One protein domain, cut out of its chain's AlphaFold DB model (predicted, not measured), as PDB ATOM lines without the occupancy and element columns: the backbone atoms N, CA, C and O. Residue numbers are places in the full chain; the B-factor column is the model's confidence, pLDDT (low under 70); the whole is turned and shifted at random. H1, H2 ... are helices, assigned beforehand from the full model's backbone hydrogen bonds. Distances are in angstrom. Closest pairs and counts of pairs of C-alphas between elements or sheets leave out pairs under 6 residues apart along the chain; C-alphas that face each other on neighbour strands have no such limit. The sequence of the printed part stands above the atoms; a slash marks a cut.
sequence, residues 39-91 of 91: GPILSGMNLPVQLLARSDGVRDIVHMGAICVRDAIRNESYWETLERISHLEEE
ATOM      1  N   GLY A  39      19.496 -40.431  10.155       85.31
ATOM      2  CA  GLY A  39      19.286 -41.829   9.788       85.31
ATOM      3  C   GLY A  39      20.588 -42.588   9.509       85.31
ATOM      4  O   GLY A  39      21.670 -42.032   9.679       85.31
ATOM      5  N   PRO A  40      20.495 -43.849   9.048       90.50
ATOM      6  CA  PRO A  40      19.277 -44.531   8.600       90.50
ATOM      7  C   PRO A  40      18.317 -44.882   9.748       90.50
ATOM      8  O   PRO A  40      18.746 -45.332  10.805       90.50
ATOM      9  N   ILE A  41      17.010 -44.716   9.514       91.31
ATOM     10  CA  ILE A  41      15.956 -45.138  10.448       91.31
ATOM     11  C   ILE A  41      15.412 -46.486   9.981       91.31
ATOM     12  O   ILE A  41      14.935 -46.614   8.852       91.31
ATOM     13  N   LEU A  42      15.491 -47.493  10.846       90.62
ATOM     14  CA  LEU A  42      14.903 -48.804  10.602       90.62
ATOM     15  C   LEU A  42      13.424 -48.814  10.990       90.62
ATOM     16  O   LEU A  42      13.035 -48.236  12.004       90.62
ATOM     17  N   SER A  43      12.617 -49.515  10.196       86.12
ATOM     18  CA  SER A  43      11.192 -49.755  10.434       86.12
ATOM     19  C   SER A  43      10.831 -51.198  10.059       86.12
ATOM     20  O   SER A  43      11.581 -51.855   9.336       86.12
ATOM     21  N   GLY A  44       9.698 -51.699  10.560       83.00
ATOM     22  CA  GLY A  44       9.195 -53.056  10.286       83.00
ATOM     23  C   GLY A  44       9.767 -54.165  11.179       83.00
ATOM     24  O   GLY A  44       9.455 -55.339  10.986       83.00
ATOM     25  N   MET A  45      10.590 -53.817  12.171       86.31
ATOM     26  CA  MET A  45      11.122 -54.765  13.155       86.31
ATOM     27  C   MET A  45      10.072 -55.112  14.221       86.31
ATOM     28  O   MET A  45       9.225 -54.288  14.551       86.31
ATOM     29  N   ASN A  46      10.156 -56.314  14.804       84.06
ATOM     30  CA  ASN A  46       9.240 -56.746  15.874       84.06
ATOM     31  C   ASN A  46       9.434 -55.971  17.192       84.06
ATOM     32  O   ASN A  46       8.533 -55.903  18.018       84.06
ATOM     33  N   LEU A  47      10.630 -55.419  17.400       87.19
ATOM     34  CA  LEU A  47      10.957 -54.541  18.517       87.19
ATOM     35  C   LEU A  47      11.723 -53.318  17.988       87.19
ATOM     36  O   LEU A  47      12.413 -53.444  16.970       87.19
ATOM     37  N   PRO A  48      11.651 -52.164  18.674       90.31
ATOM     38  CA  PRO A  48      12.389 -50.962  18.304       90.31
ATOM     39  C   PRO A  48      13.895 -51.210  18.341       90.31
ATOM     40  O   PRO A  48      14.480 -51.484  19.391       90.31
ATOM     41  N   VAL A  49      14.526 -51.121  17.175       92.19
ATOM     42  CA  VAL A  49      15.972 -51.257  17.012       92.19
ATOM     43  C   VAL A  49      16.415 -50.214  16.006       92.19
ATOM     44  O   VAL A  49      15.845 -50.113  14.924       92.19
ATOM     45  N   GLN A  50      17.449 -49.457  16.356       94.00
ATOM     46  CA  GLN A  50      18.065 -48.472  15.478       94.00
ATOM     47  C   GLN A  50      19.570 -48.735  15.385       94.00
ATOM     48  O   GLN A  50      20.173 -49.282  16.312       94.00
ATOM     49  N   LEU A  51      20.166 -48.377  14.249       92.06
ATOM     50  CA  LEU A  51      21.589 -48.570  13.979       92.06
ATOM     51  C   LEU A  51      22.322 -47.231  14.036       92.06
ATOM     52  O   LEU A  51      21.768 -46.199  13.673       92.06
ATOM     53  N   LEU A  52      23.581 -47.287  14.461       92.19
ATOM     54  CA  LEU A  52      24.514 -46.164  14.451       92.19
ATOM     55  C   LEU A  52      25.770 -46.570  13.681       92.19
ATOM     56  O   LEU A  52      26.248 -47.704  13.808       92.19
ATOM     57  N   ALA A  53      26.319 -45.654  12.892       89.75
ATOM     58  CA  ALA A  53      27.636 -45.817  12.304       89.75
ATOM     59  C   ALA A  53      28.720 -45.478  13.334       89.75
ATOM     60  O   ALA A  53      28.541 -44.678  14.248       89.75
ATOM     61  N   ARG A  54      29.910 -46.072  13.181       91.19
ATOM     62  CA  ARG A  54      31.041 -45.797  14.090       91.19
ATOM     63  C   ARG A  54      31.504 -44.339  14.063       91.19
ATOM     64  O   ARG A  54      32.175 -43.907  14.992       91.19
ATOM     65  N   SER A  55      31.214 -43.636  12.976       89.88
ATOM     66  CA  SER A  55      31.554 -42.232  12.759       89.88
ATOM     67  C   SER A  55      30.503 -41.258  13.292       89.88
ATOM     68  O   SER A  55      30.720 -40.056  13.173       89.88
ATOM     69  N   ASP A  56      29.386 -41.749  13.833       90.75
ATOM     70  CA  ASP A  56      28.279 -40.902  14.274       90.75
ATOM     71  C   ASP A  56      28.661 -40.068  15.499       90.75
ATOM     72  O   ASP A  56      29.332 -40.531  16.429       90.75
ATOM     73  N   GLY A  57      28.224 -38.810  15.493       91.94
ATOM     74  CA  GLY A  57      28.462 -37.879  16.581       91.94
ATOM     75  C   GLY A  57      27.460 -38.050  17.720       91.94
ATOM     76  O   GLY A  57      26.447 -38.738  17.617       91.94
ATOM     77  N   VAL A  58      27.698 -37.340  18.827       94.62
ATOM     78  CA  VAL A  58      26.788 -37.343  19.992       94.62
ATOM     79  C   VAL A  58      25.357 -36.962  19.597       94.62
ATOM     80  O   VAL A  58      24.405 -37.547  20.108       94.62
ATOM     81  N   ARG A  59      25.201 -36.004  18.677       91.62
ATOM     82  CA  ARG A  59      23.890 -35.558  18.189       91.62
ATOM     83  C   ARG A  59      23.113 -36.699  17.531       91.62
ATOM     84  O   ARG A  59      21.955 -36.903  17.881       91.62
ATOM     85  N   ASP A  60      23.760 -37.460  16.654       92.19
ATOM     86  CA  ASP A  60      23.142 -38.581  15.938       92.19
ATOM     87  C   ASP A  60      22.731 -39.686  16.913       92.19
ATOM     88  O   ASP A  60      21.607 -40.179  16.865       92.19
ATOM     89  N   ILE A  61      23.595 -39.995  17.887       94.06
ATOM     90  CA  ILE A  61      23.302 -40.964  18.952       94.06
ATOM     91  C   ILE A  61      22.052 -40.550  19.738       94.06
ATOM     92  O   ILE A  61      21.163 -41.371  19.977       94.06
ATOM     93  N   VAL A  62      21.955 -39.275  20.124       95.00
ATOM     94  CA  VAL A  62      20.796 -38.744  20.855       95.00
ATOM     95  C   VAL A  62      19.535 -38.770  19.986       95.00
ATOM     96  O   VAL A  62      18.485 -39.202  20.464       95.00
ATOM     97  N   HIS A  63      19.623 -38.364  18.716       93.81
ATOM     98  CA  HIS A  63      18.497 -38.399  17.780       93.81
ATOM     99  C   HIS A  63      17.978 -39.825  17.566       93.81
ATOM    100  O   HIS A  63      16.779 -40.073  17.712       93.81
ATOM    101  N   MET A  64      18.866 -40.783  17.286       94.81
ATOM    102  CA  MET A  64      18.480 -42.178  17.070       94.81
ATOM    103  C   MET A  64      17.928 -42.821  18.343       94.81
ATOM    104  O   MET A  64      16.955 -43.573  18.274       94.81
ATOM    105  N   GLY A  65      18.479 -42.485  19.514       94.88
ATOM    106  CA  GLY A  65      17.932 -42.905  20.803       94.88
ATOM    107  C   GLY A  65      16.511 -42.384  21.028       94.88
ATOM    108  O   GLY A  65      15.626 -43.153  21.399       94.88
ATOM    109  N   ALA A  66      16.263 -41.105  20.740       94.88
ATOM    110  CA  ALA A  66      14.933 -40.508  20.853       94.88
ATOM    111  C   ALA A  66      13.919 -41.152  19.890       94.88
ATOM    112  O   ALA A  66      12.786 -41.425  20.287       94.88
ATOM    113  N   ILE A  67      14.326 -41.437  18.648       93.44
ATOM    114  CA  ILE A  67      13.490 -42.145  17.667       93.44
ATOM    115  C   ILE A  67      13.164 -43.557  18.168       93.44
ATOM    116  O   ILE A  67      11.994 -43.923  18.219       93.44
ATOM    117  N   CYS A  68      14.168 -44.307  18.628       93.75
ATOM    118  CA  CYS A  68      13.992 -45.663  19.151       93.75
ATOM    119  C   CYS A  68      13.027 -45.709  20.350       93.75
ATOM    120  O   CYS A  68      12.125 -46.542  20.395       93.75
ATOM    121  N   VAL A  69      13.160 -44.773  21.299       94.81
ATOM    122  CA  VAL A  69      12.242 -44.662  22.447       94.81
ATOM    123  C   VAL A  69      10.827 -44.314  21.995       94.81
ATOM    124  O   VAL A  69       9.865 -44.872  22.520       94.81
ATOM    125  N   ARG A  70      10.672 -43.423  21.010       92.25
ATOM    126  CA  ARG A  70       9.351 -43.097  20.461       92.25
ATOM    127  C   ARG A  70       8.697 -44.319  19.824       92.25
ATOM    128  O   ARG A  70       7.513 -44.542  20.060       92.25
ATOM    129  N   ASP A  71       9.453 -45.107  19.074       89.88
ATOM    130  CA  ASP A  71       8.955 -46.346  18.479       89.88
ATOM    131  C   ASP A  71       8.603 -47.388  19.554       89.88
ATOM    132  O   ASP A  71       7.625 -48.103  19.397       89.88
ATOM    133  N   ALA A  72       9.319 -47.422  20.684       90.06
ATOM    134  CA  ALA A  72       8.987 -48.281  21.828       90.06
ATOM    135  C   ALA A  72       7.702 -47.881  22.556       90.06
ATOM    136  O   ALA A  72       6.991 -48.737  23.077       90.06
ATOM    137  N   ILE A  73       7.420 -46.578  22.620       91.94
ATOM    138  CA  ILE A  73       6.195 -46.048  23.230       91.94
ATOM    139  C   ILE A  73       4.994 -46.240  22.296       91.94
ATOM    140  O   ILE A  73       3.863 -46.355  22.774       91.94
ATOM    141  N   ARG A  74       5.208 -46.273  20.972       83.38
ATOM    142  CA  ARG A  74       4.148 -46.604  20.014       83.38
ATOM    143  C   ARG A  74       3.721 -48.051  20.252       83.38
ATOM    144  O   ARG A  74       4.409 -48.991  19.890       83.38
ATOM    145  N   ASN A  75       2.559 -48.198  20.876       66.00
ATOM    146  CA  ASN A  75       1.998 -49.480  21.295       66.00
ATOM    147  C   ASN A  75       1.339 -50.264  20.143       66.00
ATOM    148  O   ASN A  75       0.646 -51.240  20.398       66.00
ATOM    149  N   GLU A  76       1.514 -49.795  18.906       73.06
ATOM    150  CA  GLU A  76       1.059 -50.454  17.686       73.06
ATOM    151  C   GLU A  76       2.282 -50.849  16.875       73.06
ATOM    152  O   GLU A  76       3.139 -50.009  16.569       73.06
ATOM    153  N   SER A  77       2.359 -52.124  16.507       73.56
ATOM    154  CA  SER A  77       3.392 -52.572  15.586       73.56
ATOM    155  C   SER A  77       3.147 -51.992  14.188       73.56
ATOM    156  O   SER A  77       2.027 -51.646  13.795       73.56
ATOM    157  N   TYR A  78       4.216 -51.897  13.396       73.69
ATOM    158  CA  TYR A  78       4.105 -51.515  11.987       73.69
ATOM    159  C   TYR A  78       3.118 -52.422  11.231       73.69
ATOM    160  O   TYR A  78       2.335 -51.944  10.414       73.69
ATOM    161  N   TRP A  79       3.117 -53.719  11.550       76.88
ATOM    162  CA  TRP A  79       2.251 -54.710  10.917       76.88
ATOM    163  C   TRP A  79       0.782 -54.532  11.304       76.88
ATOM    164  O   TRP A  79      -0.065 -54.538  10.420       76.88
ATOM    165  N   GLU A  80       0.488 -54.231  12.569       80.94
ATOM    166  CA  GLU A  80      -0.872 -53.890  13.022       80.94
ATOM    167  C   GLU A  80      -1.391 -52.613  12.348       80.94
ATOM    168  O   GLU A  80      -2.561 -52.507  11.982       80.94
ATOM    169  N   THR A  81      -0.504 -51.635  12.143       80.50
ATOM    170  CA  THR A  81      -0.851 -50.404  11.425       80.50
ATOM    171  C   THR A  81      -1.201 -50.700   9.968       80.50
ATOM    172  O   THR A  81      -2.188 -50.163   9.468       80.50
ATOM    173  N   LEU A  82      -0.412 -51.540   9.293       79.75
ATOM    174  CA  LEU A  82      -0.670 -51.921   7.906       79.75
ATOM    175  C   LEU A  82      -1.944 -52.751   7.758       79.75
ATOM    176  O   LEU A  82      -2.734 -52.435   6.877       79.75
ATOM    177  N   GLU A  83      -2.172 -53.742   8.623       83.94
ATOM    178  CA  GLU A  83      -3.407 -54.540   8.627       83.94
ATOM    179  C   GLU A  83      -4.640 -53.640   8.756       83.94
ATOM    180  O   GLU A  83      -5.582 -53.732   7.967       83.94
ATOM    181  N   ARG A  84      -4.602 -52.687   9.694       84.56
ATOM    182  CA  ARG A  84      -5.678 -51.709   9.851       84.56
ATOM    183  C   ARG A  84      -5.891 -50.869   8.592       84.56
ATOM    184  O   ARG A  84      -7.038 -50.651   8.224       84.56
ATOM    185  N   ILE A  85      -4.827 -50.378   7.951       83.56
ATOM    186  CA  ILE A  85      -4.953 -49.568   6.727       83.56
ATOM    187  C   ILE A  85      -5.509 -50.410   5.576       83.56
ATOM    188  O   ILE A  85      -6.406 -49.943   4.887       83.56
ATOM    189  N   SER A  86      -5.059 -51.657   5.408       79.19
ATOM    190  CA  SER A  86      -5.586 -52.536   4.359       79.19
ATOM    191  C   SER A  86      -7.080 -52.817   4.516       79.19
ATOM    192  O   SER A  86      -7.795 -52.853   3.525       79.19
ATOM    193  N   HIS A  87      -7.577 -52.942   5.750       78.50
ATOM    194  CA  HIS A  87      -9.011 -53.108   5.994       78.50
ATOM    195  C   HIS A  87      -9.825 -51.829   5.757       78.50
ATOM    196  O   HIS A  87     -11.015 -51.924   5.483       78.50
ATOM    197  N   LEU A  88      -9.206 -50.647   5.840       72.19
ATOM    198  CA  LEU A  88      -9.857 -49.370   5.527       72.19
ATOM    199  C   LEU A  88      -9.966 -49.105   4.018       72.19
ATOM    200  O   LEU A  88     -10.771 -48.274   3.624       72.19
ATOM    201  N   GLU A  89      -9.157 -49.765   3.186       64.62
ATOM    202  CA  GLU A  89      -9.223 -49.647   1.719       64.62
ATOM    203  C   GLU A  89     -10.225 -50.629   1.079       64.62
ATOM    204  O   GLU A  89     -10.546 -50.493  -0.101       64.62
ATOM    205  N   GLU A  90     -10.718 -51.615   1.839       59.34
ATOM    206  CA  GLU A  90     -11.734 -52.580   1.388       59.34
ATOM    207  C   GLU A  90     -13.189 -52.121   1.649       59.34
ATOM    208  O   GLU A  90     -14.109 -52.712   1.074       59.34
ATOM    209  N   GLU A  91     -13.408 -51.081   2.469       48.94
ATOM    210  CA  GLU A  91     -14.710 -50.407   2.697       48.94
ATOM    211  C   GLU A  91     -14.912 -49.185   1.786       48.94
ATOM    212  O   GLU A  91     -16.051 -49.022   1.280       48.94
TER     213      GLU A  91
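Overview. This is residues 39 to 91 of the 91 residues of the protein "PTA_PTB domain-containing protein" of Candidatus Poseidoniales archaeon (UniProt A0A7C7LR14). One long helix, H1, has an unnamed stretch folded beside it, residues 39 to 57, which runs out and back as an open loop, and a second helix, H2, reaches out past the end of H1 as an arm. Residues 80 to 91, of which 80 to 88 belong to H2, stick out, and this arm makes much of the length. The printed part has 53 residues with two named helices, H1 then H2, and no named strand; the class is all helix, with 27 residues in the helices. The whole is loose, with a radius of gyration of the C-alphas of 14.2 A, and spans 47 by 18 by 16 A.

Along the chain. The printed part begins at C-alpha 39, at (19.286, -41.829, 9.788), and residues 39 to 57 hold no named element. In that stretch C-alpha 46 is at (9.240, -56.746, 15.874) and C-alpha 54 at (31.041, -45.797, 14.090). H1, residues 58 to 73, measures 22.6 A from first to last C-alpha and begins at (26.788, -37.343, 19.992). H2, residues 78 to 88, measures 15.5 A and ends at C-alpha 88, at (-9.857, -49.370, 5.527).

Arrangement. H1 and H2 are apart, with no C-alpha of the one within 8 A of the other. A tight link of 4 residues joins them. In H1 and H2 every O i to N i+4 pair is within hydrogen-bond range. Residues 54 to 59 stand free, as do residues 80 to 91.

Size, cuts and confidence. The two C-alphas farthest apart, those of Ser 55 and Glu 91, are 48.0 A from each other. Without the stretches that stand free, the body of 35 residues spans 26 by 15 by 11 A. The printed part has no cut and ends at the chain's last residue, 91. The mean pLDDT of the printed part is 85.5; residue 75 and residues 89 to 91 are under 70.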